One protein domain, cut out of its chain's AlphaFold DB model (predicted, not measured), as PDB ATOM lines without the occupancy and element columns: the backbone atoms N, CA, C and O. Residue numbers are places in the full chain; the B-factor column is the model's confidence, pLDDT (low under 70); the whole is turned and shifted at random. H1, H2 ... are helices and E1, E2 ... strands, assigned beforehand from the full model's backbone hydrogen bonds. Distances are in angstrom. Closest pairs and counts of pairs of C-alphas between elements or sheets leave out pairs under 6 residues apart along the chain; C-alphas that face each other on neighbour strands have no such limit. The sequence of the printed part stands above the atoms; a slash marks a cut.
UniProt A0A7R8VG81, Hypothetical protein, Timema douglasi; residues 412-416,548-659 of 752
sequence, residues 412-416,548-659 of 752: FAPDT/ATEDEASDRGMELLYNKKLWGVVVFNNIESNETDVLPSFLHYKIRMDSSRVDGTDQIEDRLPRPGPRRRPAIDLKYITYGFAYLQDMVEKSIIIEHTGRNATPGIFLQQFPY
ATOM      1  N   PHE A 412     178.392 228.554 137.508       95.75
ATOM      2  CA  PHE A 412     178.700 227.139 137.704       95.75
ATOM      3  C   PHE A 412     179.333 226.483 136.475       95.75
ATOM      4  O   PHE A 412     179.099 226.906 135.345       95.75
ATOM      5  N   ALA A 413     180.120 225.429 136.708       94.38
ATOM      6  CA  ALA A 413     180.755 224.638 135.653       94.38
ATOM      7  C   ALA A 413     180.943 223.159 136.057       94.38
ATOM      8  O   ALA A 413     181.153 222.880 137.244       94.38
ATOM      9  N   PRO A 414     180.926 222.210 135.098       93.69
ATOM     10  CA  PRO A 414     180.533 222.389 133.697       93.69
ATOM     11  C   PRO A 414     179.006 222.472 133.530       93.69
ATOM     12  O   PRO A 414     178.252 221.925 134.340       93.69
ATOM     13  N   ASP A 415     178.539 223.127 132.469       91.62
ATOM     14  CA  ASP A 415     177.128 223.180 132.071       91.62
ATOM     15  C   ASP A 415     176.727 221.915 131.293       91.62
ATOM     16  O   ASP A 415     176.864 221.818 130.077       91.62
ATOM     17  N   THR A 416     176.241 220.921 132.032       91.31
ATOM     18  CA  THR A 416     175.709 219.648 131.526       91.31
ATOM     19  C   THR A 416     174.222 219.562 131.872       91.31
ATOM     20  O   THR A 416     173.782 220.218 132.820       91.31
ATOM     21  N   ALA A 548     181.092 226.262 130.329       91.19
ATOM     22  CA  ALA A 548     181.601 224.971 129.873       91.19
ATOM     23  C   ALA A 548     182.820 224.518 130.686       91.19
ATOM     24  O   ALA A 548     182.937 223.339 131.023       91.19
ATOM     25  N   THR A 549     183.718 225.452 131.017       92.31
ATOM     26  CA  THR A 549     184.961 225.169 131.744       92.31
ATOM     27  C   THR A 549     185.023 225.877 133.093       92.31
ATOM     28  O   THR A 549     184.359 226.881 133.350       92.31
ATOM     29  N   GLU A 550     185.846 225.325 133.983       93.88
ATOM     30  CA  GLU A 550     186.117 225.905 135.296       93.88
ATOM     31  C   GLU A 550     186.799 227.277 135.203       93.88
ATOM     32  O   GLU A 550     186.485 228.165 135.999       93.88
ATOM     33  N   ASP A 551     187.713 227.444 134.244       94.12
ATOM     34  CA  ASP A 551     188.477 228.678 134.068       94.12
ATOM     35  C   ASP A 551     187.562 229.823 133.613       94.12
ATOM     36  O   ASP A 551     187.577 230.889 134.222       94.12
ATOM     37  N   GLU A 552     186.659 229.573 132.655       95.00
ATOM     38  CA  GLU A 552     185.642 230.548 132.227       95.00
ATOM     39  C   GLU A 552     184.740 230.996 133.389       95.00
ATOM     40  O   GLU A 552     184.500 232.192 133.577       95.00
ATOM     41  N   ALA A 553     184.274 230.047 134.209       95.06
ATOM     42  CA  ALA A 553     183.453 230.358 135.379       95.06
ATOM     43  C   ALA A 553     184.229 231.164 136.438       95.06
ATOM     44  O   ALA A 553     183.656 232.017 137.122       95.06
ATOM     45  N   SER A 554     185.530 230.901 136.580       94.88
ATOM     46  CA  SER A 554     186.419 231.625 137.491       94.88
ATOM     47  C   SER A 554     186.684 233.053 137.014       94.88
ATOM     48  O   SER A 554     186.567 233.988 137.807       94.88
ATOM     49  N   ASP A 555     186.982 233.238 135.728       95.50
ATOM     50  CA  ASP A 555     187.232 234.550 135.125       95.50
ATOM     51  C   ASP A 555     185.990 235.440 135.213       95.50
ATOM     52  O   ASP A 555     186.064 236.583 135.679       95.50
ATOM     53  N   ARG A 556     184.814 234.884 134.892       94.50
ATOM     54  CA  ARG A 556     183.537 235.566 135.130       94.50
ATOM     55  C   ARG A 556     183.337 235.887 136.611       94.50
ATOM     56  O   ARG A 556     182.876 236.976 136.959       94.50
ATOM     57  N   GLY A 557     183.680 234.951 137.494       94.25
ATOM     58  CA  GLY A 557     183.616 235.149 138.937       94.25
ATOM     59  C   GLY A 557     184.424 236.367 139.397       94.25
ATOM     60  O   GLY A 557     183.933 237.152 140.208       94.25
ATOM     61  N   MET A 558     185.619 236.576 138.837       93.69
ATOM     62  CA  MET A 558     186.471 237.733 139.139       93.69
ATOM     63  C   MET A 558     185.865 239.059 138.663       93.69
ATOM     64  O   MET A 558     185.917 240.054 139.390       93.69
ATOM     65  N   GLU A 559     185.232 239.082 137.490       92.19
ATOM     66  CA  GLU A 559     184.506 240.260 136.995       92.19
ATOM     67  C   GLU A 559     183.323 240.618 137.914       92.19
ATOM     68  O   GLU A 559     183.152 241.767 138.335       92.19
ATOM     69  N   LEU A 560     182.529 239.615 138.301       91.19
ATOM     70  CA  LEU A 560     181.409 239.779 139.230       91.19
ATOM     71  C   LEU A 560     181.872 240.211 140.625       91.19
ATOM     72  O   LEU A 560     181.155 240.944 141.313       91.19
ATOM     73  N   LEU A 561     183.057 239.774 141.054       90.38
ATOM     74  CA  LEU A 561     183.654 240.170 142.324       90.38
ATOM     75  C   LEU A 561     183.989 241.665 142.336       90.38
ATOM     76  O   LEU A 561     183.624 242.348 143.295       90.38
ATOM     77  N   TYR A 562     184.594 242.185 141.261       86.31
ATOM     78  CA  TYR A 562     184.884 243.618 141.116       86.31
ATOM     79  C   TYR A 562     183.605 244.464 141.217       86.31
ATOM     80  O   TYR A 562     183.563 245.472 141.922       86.31
ATOM     81  N   ASN A 563     182.514 243.977 140.619       84.19
ATOM     82  CA  ASN A 563     181.199 244.619 140.672       84.19
ATOM     83  C   ASN A 563     180.413 244.343 141.975       84.19
ATOM     84  O   ASN A 563     179.272 244.784 142.113       84.19
ATOM     85  N   LYS A 564     180.989 243.621 142.952       83.62
ATOM     86  CA  LYS A 564     180.345 243.199 144.218       83.62
ATOM     87  C   LYS A 564     179.061 242.366 144.022       83.62
ATOM     88  O   LYS A 564     178.211 242.340 144.914       83.62
ATOM     89  N   LYS A 565     178.932 241.674 142.884       87.44
ATOM     90  CA  LYS A 565     177.802 240.800 142.508       87.44
ATOM     91  C   LYS A 565     178.123 239.306 142.614       87.44
ATOM     92  O   LYS A 565     177.249 238.479 142.392       87.44
ATOM     93  N   LEU A 566     179.353 238.920 142.944       91.50
ATOM     94  CA  LEU A 566     179.665 237.508 143.154       91.50
ATOM     95  C   LEU A 566     179.059 237.017 144.477       91.50
ATOM     96  O   LEU A 566     179.343 237.582 145.541       91.50
ATOM     97  N   TRP A 567     178.266 235.944 144.416       92.12
ATOM     98  CA  TRP A 567     177.938 235.147 145.599       92.12
ATOM     99  C   TRP A 567     178.966 234.025 145.774       92.12
ATOM    100  O   TRP A 567     179.651 233.981 146.792       92.12
ATOM    101  N   GLY A 568     179.139 233.176 144.762       93.88
ATOM    102  CA  GLY A 568     180.155 232.124 144.734       93.88
ATOM    103  C   GLY A 568     180.111 231.337 143.427       93.88
ATOM    104  O   GLY A 568     179.085 231.313 142.758       93.88
ATOM    105  N   VAL A 569     181.225 230.707 143.063       95.94
ATOM    106  CA  VAL A 569     181.354 229.835 141.889       95.94
ATOM    107  C   VAL A 569     181.214 228.382 142.334       95.94
ATOM    108  O   VAL A 569     181.958 227.935 143.211       95.94
ATOM    109  N   VAL A 570     180.291 227.633 141.734       96.69
ATOM    110  CA  VAL A 570     180.086 226.204 142.029       96.69
ATOM    111  C   VAL A 570     180.720 225.366 140.928       96.69
ATOM    112  O   VAL A 570     180.332 225.455 139.769       96.69
ATOM    113  N   VAL A 571     181.696 224.531 141.274       95.94
ATOM    114  CA  VAL A 571     182.399 223.696 140.292       95.94
ATOM    115  C   VAL A 571     182.221 222.225 140.634       95.94
ATOM    116  O   VAL A 571     182.527 221.805 141.751       95.94
ATOM    117  N   PHE A 572     181.751 221.436 139.673       93.50
ATOM    118  CA  PHE A 572     181.587 219.990 139.796       93.50
ATOM    119  C   PHE A 572     182.807 219.283 139.188       93.50
ATOM    120  O   PHE A 572     183.061 219.402 137.996       93.50
ATOM    121  N   ASN A 573     183.576 218.552 140.002       87.81
ATOM    122  CA  ASN A 573     184.865 217.980 139.581       87.81
ATOM    123  C   ASN A 573     184.727 216.631 138.849       87.81
ATOM    124  O   ASN A 573     185.531 216.321 137.979       87.81
ATOM    125  N   ASN A 574     183.742 215.810 139.230       84.06
ATOM    126  CA  ASN A 574     183.586 214.430 138.733       84.06
ATOM    127  C   ASN A 574     182.647 214.315 137.521       84.06
ATOM    128  O   ASN A 574     182.233 213.213 137.167       84.06
ATOM    129  N   ILE A 575     182.255 215.442 136.932       81.25
ATOM    130  CA  ILE A 575     181.388 215.487 135.759       81.25
ATOM    131  C   ILE A 575     182.255 216.017 134.629       81.25
ATOM    132  O   ILE A 575     182.694 217.163 134.666       81.25
ATOM    133  N   GLU A 576     182.555 215.161 133.658       73.88
ATOM    134  CA  GLU A 576     183.182 215.619 132.423       73.88
ATOM    135  C   GLU A 576     182.183 216.477 131.638       73.88
ATOM    136  O   GLU A 576     180.973 216.290 131.742       73.88
ATOM    137  N   SER A 577     182.680 217.391 130.806       64.56
ATOM    138  CA  SER A 577     181.851 218.191 129.891       64.56
ATOM    139  C   SER A 577     181.133 217.358 128.819       64.56
ATOM    140  O   SER A 577     180.349 217.900 128.042       64.56
ATOM    141  N   ASN A 578     181.380 216.045 128.767       66.44
ATOM    142  CA  ASN A 578     180.643 215.115 127.925       66.44
ATOM    143  C   ASN A 578     179.175 215.061 128.384       66.44
ATOM    144  O   ASN A 578     178.899 214.961 129.574       66.44
ATOM    145  N   GLU A 579     178.237 215.124 127.435       62.75
ATOM    146  CA  GLU A 579     176.781 215.279 127.625       62.75
ATOM    147  C   GLU A 579     176.075 214.090 128.327       62.75
ATOM    148  O   GLU A 579     174.960 213.708 127.974       62.75
ATOM    149  N   THR A 580     176.694 213.433 129.308       69.12
ATOM    150  CA  THR A 580     176.047 212.353 130.048       69.12
ATOM    151  C   THR A 580     175.005 212.925 131.001       69.12
ATOM    152  O   THR A 580     175.317 213.680 131.917       69.12
ATOM    153  N   ASP A 581     173.756 212.508 130.807       75.94
ATOM    154  CA  ASP A 581     172.607 212.919 131.621       75.94
ATOM    155  C   ASP A 581     172.586 212.298 133.036       75.94
ATOM    156  O   ASP A 581     171.737 212.613 133.873       75.94
ATOM    157  N   VAL A 582     173.524 211.391 133.312       80.88
ATOM    158  CA  VAL A 582     173.544 210.569 134.523       80.88
ATOM    159  C   VAL A 582     174.473 211.179 135.568       80.88
ATOM    160  O   VAL A 582     175.665 211.356 135.332       80.88
ATOM    161  N   LEU A 583     173.924 211.438 136.756       85.06
ATOM    162  CA  LEU A 583     174.696 211.863 137.921       85.06
ATOM    163  C   LEU A 583     175.491 210.682 138.506       85.06
ATOM    164  O   LEU A 583     174.911 209.614 138.726       85.06
ATOM    165  N   PRO A 584     176.794 210.850 138.803       87.38
ATOM    166  CA  PRO A 584     177.588 209.809 139.448       87.38
ATOM    167  C   PRO A 584     177.067 209.538 140.862       87.38
ATOM    168  O   PRO A 584     176.629 210.455 141.548       87.38
ATOM    169  N   SER A 585     177.165 208.294 141.343       86.38
ATOM    170  CA  SER A 585     176.671 207.912 142.679       86.38
ATOM    171  C   SER A 585     177.319 208.688 143.830       86.38
ATOM    172  O   SER A 585     176.744 208.782 144.909       86.38
ATOM    173  N   PHE A 586     178.529 209.207 143.614       89.88
ATOM    174  CA  PHE A 586     179.234 210.066 144.553       89.88
ATOM    175  C   PHE A 586     179.759 211.300 143.819       89.88
ATOM    176  O   PHE A 586     180.619 211.201 142.938       89.88
ATOM    177  N   LEU A 587     179.205 212.459 144.171       90.62
ATOM    178  CA  LEU A 587     179.480 213.731 143.521       90.62
ATOM    179  C   LEU A 587     180.492 214.545 144.334       90.62
ATOM    180  O   LEU A 587     180.279 214.824 145.511       90.62
ATOM    181  N   HIS A 588     181.572 214.976 143.682       93.25
ATOM    182  CA  HIS A 588     182.496 215.963 144.231       93.25
ATOM    183  C   HIS A 588     182.224 217.332 143.619       93.25
ATOM    184  O   HIS A 588     182.345 217.506 142.405       93.25
ATOM    185  N   TYR A 589     181.915 218.306 144.469       94.50
ATOM    186  CA  TYR A 589     181.798 219.706 144.087       94.50
ATOM    187  C   TYR A 589     182.640 220.583 145.019       94.50
ATOM    188  O   TYR A 589     182.980 220.191 146.137       94.50
ATOM    189  N   LYS A 590     183.006 221.767 144.539       94.88
ATOM    190  CA  LYS A 590     183.712 222.801 145.300       94.88
ATOM    191  C   LYS A 590     182.981 224.127 145.137       94.88
ATOM    192  O   LYS A 590     182.540 224.467 144.042       94.88
ATOM    193  N   ILE A 591     182.875 224.877 146.229       95.56
ATOM    194  CA  ILE A 591     182.346 226.242 146.237       95.56
ATOM    195  C   ILE A 591     183.535 227.188 146.374       95.56
ATOM    196  O   ILE A 591     184.272 227.127 147.358       95.56
ATOM    197  N   ARG A 592     183.733 228.063 145.388       93.62
ATOM    198  CA  ARG A 592     184.727 229.136 145.441       93.62
ATOM    199  C   ARG A 592     184.036 230.444 145.757       93.62
ATOM    200  O   ARG A 592     183.150 230.878 145.033       93.62
ATOM    201  N   MET A 593     184.459 231.080 146.830       92.75
ATOM    202  CA  MET A 593     183.920 232.352 147.282       92.75
ATOM    203  C   MET A 593     185.070 233.334 147.490       92.75
ATOM    204  O   MET A 593     186.226 232.922 147.593       92.75
ATOM    205  N   ASP A 594     184.764 234.628 147.542       90.75
ATOM    206  CA  ASP A 594     185.759 235.645 147.874       90.75
ATOM    207  C   ASP A 594     186.443 235.337 149.215       90.75
ATOM    208  O   ASP A 594     185.784 235.195 150.246       90.75
ATOM    209  N   SER A 595     187.776 235.303 149.189       90.00
ATOM    210  CA  SER A 595     188.644 235.106 150.353       90.00
ATOM    211  C   SER A 595     188.364 236.067 151.514       90.00
ATOM    212  O   SER A 595     188.588 235.705 152.666       90.00
ATOM    213  N   SER A 596     187.845 237.275 151.256       85.12
ATOM    214  CA  SER A 596     187.498 238.220 152.328       85.12
ATOM    215  C   SER A 596     186.257 237.783 153.124       85.12
ATOM    216  O   SER A 596     186.143 238.066 154.323       85.12
ATOM    217  N   ARG A 597     185.362 237.033 152.467       86.75
ATOM    218  CA  ARG A 597     184.042 236.604 152.948       86.75
ATOM    219  C   ARG A 597     184.017 235.189 153.519       86.75
ATOM    220  O   ARG A 597     182.999 234.771 154.060       86.75
ATOM    221  N   VAL A 598     185.119 234.458 153.426       90.69
ATOM    222  CA  VAL A 598     185.295 233.148 154.059       90.69
ATOM    223  C   VAL A 598     186.528 233.163 154.956       90.69
ATOM    224  O   VAL A 598     187.328 234.102 154.932       90.69
ATOM    225  N   ASP A 599     186.653 232.162 155.822       89.69
ATOM    226  CA  ASP A 599     187.878 231.995 156.599       89.69
ATOM    227  C   ASP A 599     189.001 231.427 155.728       89.69
ATOM    228  O   ASP A 599     188.759 230.733 154.739       89.69
ATOM    229  N   GLY A 600     190.244 231.737 156.103       89.25
ATOM    230  CA  GLY A 600     191.421 231.167 155.456       89.25
ATOM    231  C   GLY A 600     191.425 229.647 155.594       89.25
ATOM    232  O   GLY A 600     191.191 229.113 156.674       89.25
ATOM    233  N   THR A 601     191.688 228.947 154.493       90.75
ATOM    234  CA  THR A 601     191.753 227.478 154.455       90.75
ATOM    235  C   THR A 601     193.168 226.942 154.694       90.75
ATOM    236  O   THR A 601     193.419 225.758 154.493       90.75
ATOM    237  N   ASP A 602     194.115 227.803 155.072       91.62
ATOM    238  CA  ASP A 602     195.501 227.438 155.382       91.62
ATOM    239  C   ASP A 602     195.625 226.733 156.739       91.62
ATOM    240  O   ASP A 602     196.519 225.909 156.938       91.62
ATOM    241  N   GLN A 603     194.723 227.050 157.671       89.38
ATOM    242  CA  GLN A 603     194.699 226.523 159.030       89.38
ATOM    243  C   GLN A 603     193.275 226.124 159.417       89.38
ATOM    244  O   GLN A 603     192.318 226.847 159.159       89.38
ATOM    245  N   ILE A 604     193.141 224.971 160.072       89.12
ATOM    246  CA  ILE A 604     191.845 224.454 160.545       89.12
ATOM    247  C   ILE A 604     191.510 225.023 161.937       89.12
ATOM    248  O   ILE A 604     190.346 225.171 162.300       89.12
ATOM    249  N   GLU A 605     192.534 225.392 162.709       87.50
ATOM    250  CA  GLU A 605     192.411 225.878 164.081       87.50
ATOM    251  C   GLU A 605     193.211 227.165 164.292       87.50
ATOM    252  O   GLU A 605     194.199 227.430 163.601       87.50
ATOM    253  N   ASP A 606     192.809 227.962 165.286       83.62
ATOM    254  CA  ASP A 606     193.594 229.123 165.700       83.62
ATOM    255  C   ASP A 606     194.968 228.660 166.195       83.62
ATOM    256  O   ASP A 606     195.078 227.914 167.168       83.62
ATOM    257  N   ARG A 607     196.039 229.205 165.608       82.94
ATOM    258  CA  ARG A 607     197.418 228.966 166.067       82.94
ATOM    259  C   ARG A 607     197.598 229.184 167.573       82.94
ATOM    260  O   ARG A 607     198.474 228.573 168.186       82.94
ATOM    261  N   LEU A 608     196.833 230.116 168.146       79.81
ATOM    262  CA  LEU A 608     196.833 230.449 169.566       79.81
ATOM    263  C   LEU A 608     195.450 230.202 170.155       79.81
ATOM    264  O   LEU A 608     194.525 230.922 169.774       79.81
ATOM    265  N   PRO A 609     195.305 229.282 171.126       79.31
ATOM    266  CA  PRO A 609     194.035 229.118 171.806       79.31
ATOM    267  C   PRO A 609     193.730 230.407 172.568       79.31
ATOM    268  O   PRO A 609     194.507 230.851 173.420       79.31
ATOM    269  N   ARG A 610     192.610 231.037 172.223       78.50
ATOM    270  CA  ARG A 610     192.072 232.200 172.926       78.50
ATOM    271  C   ARG A 610     190.848 231.740 173.713       78.50
ATOM    272  O   ARG A 610     190.006 231.063 173.132       78.50
ATOM    273  N   PRO A 611     190.746 232.069 175.011       80.81
ATOM    274  CA  PRO A 611     189.571 231.708 175.785       80.81
ATOM    275  C   PRO A 611     188.362 232.510 175.289       80.81
ATOM    276  O   PRO A 611     188.460 233.721 175.071       80.81
ATOM    277  N   GLY A 612     187.232 231.826 175.140       84.88
ATOM    278  CA  GLY A 612     185.948 232.405 174.756       84.88
ATOM    279  C   GLY A 612     185.387 231.858 173.442       84.88
ATOM    280  O   GLY A 612     186.129 231.308 172.626       84.88
ATOM    281  N   PRO A 613     184.073 232.012 173.216       87.25
ATOM    282  CA  PRO A 613     183.431 231.547 172.000       87.25
ATOM    283  C   PRO A 613     183.740 232.452 170.802       87.25
ATOM    284  O   PRO A 613     183.774 233.683 170.910       87.25
ATOM    285  N   ARG A 614     183.864 231.828 169.629       85.81
ATOM    286  CA  ARG A 614     183.859 232.486 168.316       85.81
ATOM    287  C   ARG A 614     182.453 233.004 168.005       85.81
ATOM    288  O   ARG A 614     181.650 232.305 167.401       85.81
ATOM    289  N   ARG A 615     182.136 234.215 168.467       82.44
ATOM    290  CA  ARG A 615     180.777 234.781 168.368       82.44
ATOM    291  C   ARG A 615     180.639 235.967 167.421       82.44
ATOM    292  O   ARG A 615     179.517 236.392 167.184       82.44
ATOM    293  N   ARG A 616     181.736 236.546 166.922       80.44
ATOM    294  CA  ARG A 616     181.686 237.799 166.151       80.44
ATOM    295  C   ARG A 616     181.236 237.522 164.710       80.44
ATOM    296  O   ARG A 616     181.999 236.878 163.993       80.44
ATOM    297  N   PRO A 617     180.092 238.054 164.237       80.44
ATOM    298  CA  PRO A 617     179.562 237.735 162.907       80.44
ATOM    299  C   PRO A 617     180.549 238.002 161.757       80.44
ATOM    300  O   PRO A 617     180.881 237.106 160.989       80.44
ATOM    301  N   ALA A 618     181.109 239.214 161.692       76.00
ATOM    302  CA  ALA A 618     181.972 239.642 160.585       76.00
ATOM    303  C   ALA A 618     183.354 238.964 160.532       76.00
ATOM    304  O   ALA A 618     183.996 238.964 159.484       76.00
ATOM    305  N   ILE A 619     183.840 238.465 161.674       79.50
ATOM    306  CA  ILE A 619     185.229 238.007 161.840       79.50
ATOM    307  C   ILE A 619     185.284 236.498 162.046       79.50
ATOM    308  O   ILE A 619     186.060 235.844 161.366       79.50
ATOM    309  N   ASP A 620     184.478 235.968 162.971       84.44
ATOM    310  CA  ASP A 620     184.560 234.574 163.415       84.44
ATOM    311  C   ASP A 620     183.511 233.667 162.744       84.44
ATOM    312  O   ASP A 620     183.685 232.452 162.720       84.44
ATOM    313  N   LEU A 621     182.398 234.229 162.248       87.06
ATOM    314  CA  LEU A 621     181.259 233.475 161.691       87.06
ATOM    315  C   LEU A 621     181.053 233.734 160.195       87.06
ATOM    316  O   LEU A 621     179.927 233.668 159.693       87.06
ATOM    317  N   LYS A 622     182.139 234.002 159.468       88.00
ATOM    318  CA  LYS A 622     182.105 234.407 158.056       88.00
ATOM    319  C   LYS A 622     181.284 233.468 157.169       88.00
ATOM    320  O   LYS A 622     180.482 233.940 156.366       88.00
ATOM    321  N   TYR A 623     181.406 232.156 157.377       91.06
ATOM    322  CA  TYR A 623     180.661 231.135 156.631       91.06
ATOM    323  C   TYR A 623     179.135 231.301 156.690       91.06
ATOM    324  O   TYR A 623     178.448 231.024 155.706       91.06
ATOM    325  N   ILE A 624     178.605 231.761 157.826       89.69
ATOM    326  CA  ILE A 624     177.172 232.013 158.013       89.69
ATOM    327  C   ILE A 624     176.847 233.444 157.579       89.69
ATOM    328  O   ILE A 624     175.923 233.656 156.803       89.69
ATOM    329  N   THR A 625     177.631 234.426 158.031       85.12
ATOM    330  CA  THR A 625     177.362 235.856 157.812       85.12
ATOM    331  C   THR A 625     177.395 236.268 156.342       85.12
ATOM    332  O   THR A 625     176.572 237.078 155.931       85.12
ATOM    333  N   TYR A 626     178.300 235.708 155.536       87.31
ATOM    334  CA  TYR A 626     178.371 236.000 154.100       87.31
ATOM    335  C   TYR A 626     177.651 234.960 153.228       87.31
ATOM    336  O   TYR A 626     177.536 235.150 152.019       87.31
ATOM    337  N   GLY A 627     177.136 233.883 153.826       90.06
ATOM    338  CA  GLY A 627     176.239 232.943 153.156       90.06
ATOM    339  C   GLY A 627     176.890 231.814 152.360       90.06
ATOM    340  O   GLY A 627     176.254 231.276 151.453       90.06
ATOM    341  N   PHE A 628     178.114 231.404 152.707       93.50
ATOM    342  CA  PHE A 628     178.704 230.166 152.183       93.50
ATOM    343  C   PHE A 628     177.885 228.940 152.607       93.50
ATOM    344  O   PHE A 628     177.540 228.110 151.771       93.50
ATOM    345  N   ALA A 629     177.521 228.853 153.894       94.06
ATOM    346  CA  ALA A 629     176.732 227.740 154.428       94.06
ATOM    347  C   ALA A 629     175.332 227.667 153.794       94.06
ATOM    348  O   ALA A 629     174.799 226.581 153.597       94.06
ATOM    349  N   TYR A 630     174.759 228.815 153.423       92.94
ATOM    350  CA  TYR A 630     173.473 228.883 152.727       92.94
ATOM    351  C   TYR A 630     173.573 228.353 151.300       92.94
ATOM    352  O   TYR A 630     172.728 227.569 150.881       92.94
ATOM    353  N   LEU A 631     174.623 228.737 150.564       93.94
ATOM    354  CA  LEU A 631     174.882 228.194 149.232       93.94
ATOM    355  C   LEU A 631     175.130 226.682 149.291       93.94
ATOM    356  O   LEU A 631     174.594 225.943 148.471       93.94
ATOM    357  N   GLN A 632     175.876 226.226 150.299       94.94
ATOM    358  CA  GLN A 632     176.110 224.808 150.549       94.94
ATOM    359  C   GLN A 632     174.801 224.051 150.817       94.94
ATOM    360  O   GLN A 632     174.547 223.046 150.166       94.94
ATOM    361  N   ASP A 633     173.944 224.547 151.711       94.56
ATOM    362  CA  ASP A 633     172.648 223.931 152.022       94.56
ATOM    363  C   ASP A 633     171.730 223.843 150.788       94.56
ATOM    364  O   ASP A 633     171.144 222.792 150.526       94.56
ATOM    365  N   MET A 634     171.655 224.901 149.971       92.62
ATOM    366  CA  MET A 634     170.851 224.900 148.740       92.62
ATOM    367  C   MET A 634     171.363 223.889 147.701       92.62
ATOM    368  O   MET A 634     170.566 223.170 147.088       92.62
ATOM    369  N   VAL A 635     172.684 223.820 147.502       94.44
ATOM    370  CA  VAL A 635     173.316 222.892 146.550       94.44
ATOM    371  C   VAL A 635     173.172 221.445 147.029       94.44
ATOM    372  O   VAL A 635     172.712 220.601 146.263       94.44
ATOM    373  N   GLU A 636     173.466 221.161 148.300       93.69
ATOM    374  CA  GLU A 636     173.324 219.824 148.896       93.69
ATOM    375  C   GLU A 636     171.882 219.330 148.847       93.69
ATOM    376  O   GLU A 636     171.617 218.216 148.393       93.69
ATOM    377  N   LYS A 637     170.917 220.172 149.235       92.94
ATOM    378  CA  LYS A 637     169.496 219.833 149.131       92.94
ATOM    379  C   LYS A 637     169.124 219.476 147.692       92.94
ATOM    380  O   LYS A 637     168.455 218.472 147.469       92.94
ATOM    381  N   SER A 638     169.596 220.246 146.714       92.12
ATOM    382  CA  SER A 638     169.320 219.986 145.296       92.12
ATOM    383  C   SER A 638     169.912 218.652 144.826       92.12
ATOM    384  O   SER A 638     169.211 217.869 144.181       92.12
ATOM    385  N   ILE A 639     171.151 218.346 145.222       92.50
ATOM    386  CA  ILE A 639     171.832 217.071 144.945       92.50
ATOM    387  C   ILE A 639     171.080 215.891 145.582       92.50
ATOM    388  O   ILE A 639     170.829 214.883 144.920       92.50
ATOM    389  N   ILE A 640     170.660 216.015 146.845       92.12
ATOM    390  CA  ILE A 640     169.918 214.968 147.566       92.12
ATOM    391  C   ILE A 640     168.587 214.665 146.873       92.12
ATOM    392  O   ILE A 640     168.237 213.494 146.694       92.12
ATOM    393  N   ILE A 641     167.838 215.690 146.462       91.69
ATOM    394  CA  ILE A 641     166.557 215.498 145.768       91.69
ATOM    395  C   ILE A 641     166.801 214.846 144.396       91.69
ATOM    396  O   ILE A 641     166.003 214.016 143.969       91.69
ATOM    397  N   GLU A 642     167.885 215.182 143.685       89.88
ATOM    398  CA  GLU A 642     168.222 214.551 142.395       89.88
ATOM    399  C   GLU A 642     168.609 213.074 142.562       89.88
ATOM    400  O   GLU A 642     168.134 212.229 141.809       89.88
ATOM    401  N   HIS A 643     169.390 212.725 143.588       90.69
ATOM    402  CA  HIS A 643     169.767 211.329 143.840       90.69
ATOM    403  C   HIS A 643     168.623 210.461 144.364       90.69
ATOM    404  O   HIS A 643     168.558 209.271 144.057       90.69
ATOM    405  N   THR A 644     167.741 211.020 145.195       90.56
ATOM    406  CA  THR A 644     166.695 210.241 145.879       90.56
ATOM    407  C   THR A 644     165.341 210.282 145.178       90.56
ATOM    408  O   THR A 644     164.492 209.436 145.462       90.56
ATOM    409  N   GLY A 645     165.102 211.275 144.316       88.75
ATOM    410  CA  GLY A 645     163.794 211.543 143.714       88.75
ATOM    411  C   GLY A 645     162.721 211.992 144.718       88.75
ATOM    412  O   GLY A 645     161.535 211.978 144.392       88.75
ATOM    413  N   ARG A 646     163.100 212.350 145.955       87.19
ATOM    414  CA  ARG A 646     162.169 212.757 147.019       87.19
ATOM    415  C   ARG A 646     162.139 214.272 147.163       87.19
ATOM    416  O   ARG A 646     163.121 214.863 147.588       87.19
ATOM    417  N   ASN A 647     160.980 214.881 146.919       79.44
ATOM    418  CA  ASN A 647     160.799 216.334 147.046       79.44
ATOM    419  C   ASN A 647     160.764 216.829 148.506       79.44
ATOM    420  O   ASN A 647     161.033 217.999 148.764       79.44
ATOM    421  N   ALA A 648     160.435 215.958 149.464       74.38
ATOM    422  CA  ALA A 648     160.339 216.314 150.878       74.38
ATOM    423  C   ALA A 648     161.639 215.974 151.620       74.38
ATOM    424  O   ALA A 648     161.851 214.829 152.030       74.38
ATOM    425  N   THR A 649     162.499 216.975 151.810       76.12
ATOM    426  CA  THR A 649     163.676 216.896 152.688       76.12
ATOM    427  C   THR A 649     163.418 217.672 153.982       76.12
ATOM    428  O   THR A 649     162.779 218.726 153.925       76.12
ATOM    429  N   PRO A 650     163.918 217.209 155.141       83.75
ATOM    430  CA  PRO A 650     163.823 217.977 156.379       83.75
ATOM    431  C   PRO A 650     164.585 219.305 156.262       83.75
ATOM    432  O   PRO A 650     165.596 219.386 155.563       83.75
ATOM    433  N   GLY A 651     164.090 220.338 156.943       85.62
ATOM    434  CA  GLY A 651     164.788 221.614 157.089       85.62
ATOM    435  C   GLY A 651     165.947 221.520 158.080       85.62
ATOM    436  O   GLY A 651     165.859 220.771 159.056       85.62
ATOM    437  N   ILE A 652     167.014 222.283 157.843       90.81
ATOM    438  CA  ILE A 652     168.212 222.289 158.692       90.81
ATOM    439  C   ILE A 652     168.262 223.566 159.540       90.81
ATOM    440  O   ILE A 652     168.022 224.670 159.050       90.81
ATOM    441  N   PHE A 653     168.622 223.412 160.815       90.44
ATOM    442  CA  PHE A 653     168.919 224.509 161.733       90.44
ATOM    443  C   PHE A 653     170.345 224.339 162.264       90.44
ATOM    444  O   PHE A 653     170.747 223.236 162.634       90.44
ATOM    445  N   LEU A 654     171.121 225.423 162.291       90.44
ATOM    446  CA  LEU A 654     172.453 225.450 162.889       90.44
ATOM    447  C   LEU A 654     172.410 226.081 164.270       90.44
ATOM    448  O   LEU A 654     172.007 227.230 164.411       90.44
ATOM    449  N   GLN A 655     172.943 225.382 165.264       88.75
ATOM    450  CA  GLN A 655     173.131 225.919 166.603       88.75
ATOM    451  C   GLN A 655     174.592 225.773 167.018       88.75
ATOM    452  O   GLN A 655     175.200 224.715 166.851       88.75
ATOM    453  N   GLN A 656     175.168 226.848 167.553       90.00
ATOM    454  CA  GLN A 656     176.503 226.789 168.144       90.00
ATOM    455  C   GLN A 656     176.427 226.115 169.512       90.00
ATOM    456  O   GLN A 656     175.499 226.363 170.283       90.00
ATOM    457  N   PHE A 657     177.428 225.296 169.834       91.06
ATOM    458  CA  PHE A 657     177.540 224.739 171.178       91.06
ATOM    459  C   PHE A 657     177.693 225.858 172.217       91.06
ATOM    460  O   PHE A 657     178.395 226.842 171.953       91.06
ATOM    461  N   PRO A 658     177.061 225.720 173.396       91.06
ATOM    462  CA  PRO A 658     177.238 226.683 174.466       91.06
ATOM    463  C   PRO A 658     178.684 226.661 174.965       91.06
ATOM    464  O   PRO A 658     179.349 225.623 174.961       91.06
ATOM    465  N   TYR A 659     179.166 227.820 175.402       90.31
ATOM    466  CA  TYR A 659     180.519 227.977 175.917       90.31
ATOM    467  C   TYR A 659     180.478 228.171 177.440       90.31
ATOM    468  O   TYR A 659     179.699 229.002 177.914       90.31
TER     469      TYR A 659
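What this domain is: This is residues 412 to 416 and 548 to 659 of the 752 residues of the protein "Hypothetical protein" of Timema douglasi (UniProt A0A7R8VG81). A small two-stranded hairpin, E1 and E2, lies near the middle between two helices, H1 beside E1 and the longer H4 beside E2; the short helices H2 and H3 lie beyond the start of H4, and the end of the printed part folds back after H4 through E3. Long loops make much of the model, and residues 600 to 610 stick out. The printed part has 117 residues, with four named helices and three named strands in the order H1 E1 E2 H2 H3 H4 E3; the sheet, E1 - E2, is antiparallel. The class is mixed, helices and strands, with 49 residues, under half, in named elements. The whole is loose, with a radius of gyration of the C-alphas of 17.0 A and spans of 52 by 37 by 25 A.

Where its parts are: E1, residues 569 to 572, is 10.1 A long and begins at C-alpha 569 (181.354, 229.835, 141.889). E2, residues 589 to 592, is 10.0 A long. H1, residues 550 to 562, is 18.7 A long and begins at C-alpha 550 (186.117, 225.905, 135.296). H4, residues 628 to 644, is the longest helix at 24.1 A. H2 is residues 617 to 620, H3 residues 622 to 625. E3, residues 653 to 655, ends at C-alpha 655 (173.131, 225.919, 166.603).

How they stand to each other: E1 and E2 form an antiparallel hairpin, their directions at 161 degrees. N 569 and O 592 are 2.8 A apart and N 571 and O 590 2.9 A, within hydrogen-bond range. Residues 412 to 413 pair with residues 570 to 571 of E1, parallel. The closest C-alphas of H1 and E1 are those of Gly 557 and Val 569, 6.5 A apart. Those of E2 and H4 are Ile 591 and Gln 632, 7.7 A apart. H1 and H4 are apart. H3 and H4 are close but not clearly touching, with the C-alphas of Tyr 623 and Ala 629 closest at 5.6 A. H2 and H3 only just touch, with 3 pairs of C-alphas within 8 A, and only at the corner; the closest are Pro 617 and Thr 625, 5.9 A. E3 pairs with no named strand and is apart from H4. In H1 and H4 every O i to N i+4 pair is within hydrogen-bond range; H2 and H3 are too short for such a pair.

The domain as a whole: The C-alphas farthest apart, those of Glu 579 and Pro 611, are 52.5 A apart. Residues 417 to 547 are not printed, and C-alphas 416 and 548 across the cut are 8.1 A apart. The links E1 to E2 and E2 to H2 are long. The mean pLDDT of the printed part is 88.2; residues 577 to 580 are under 70.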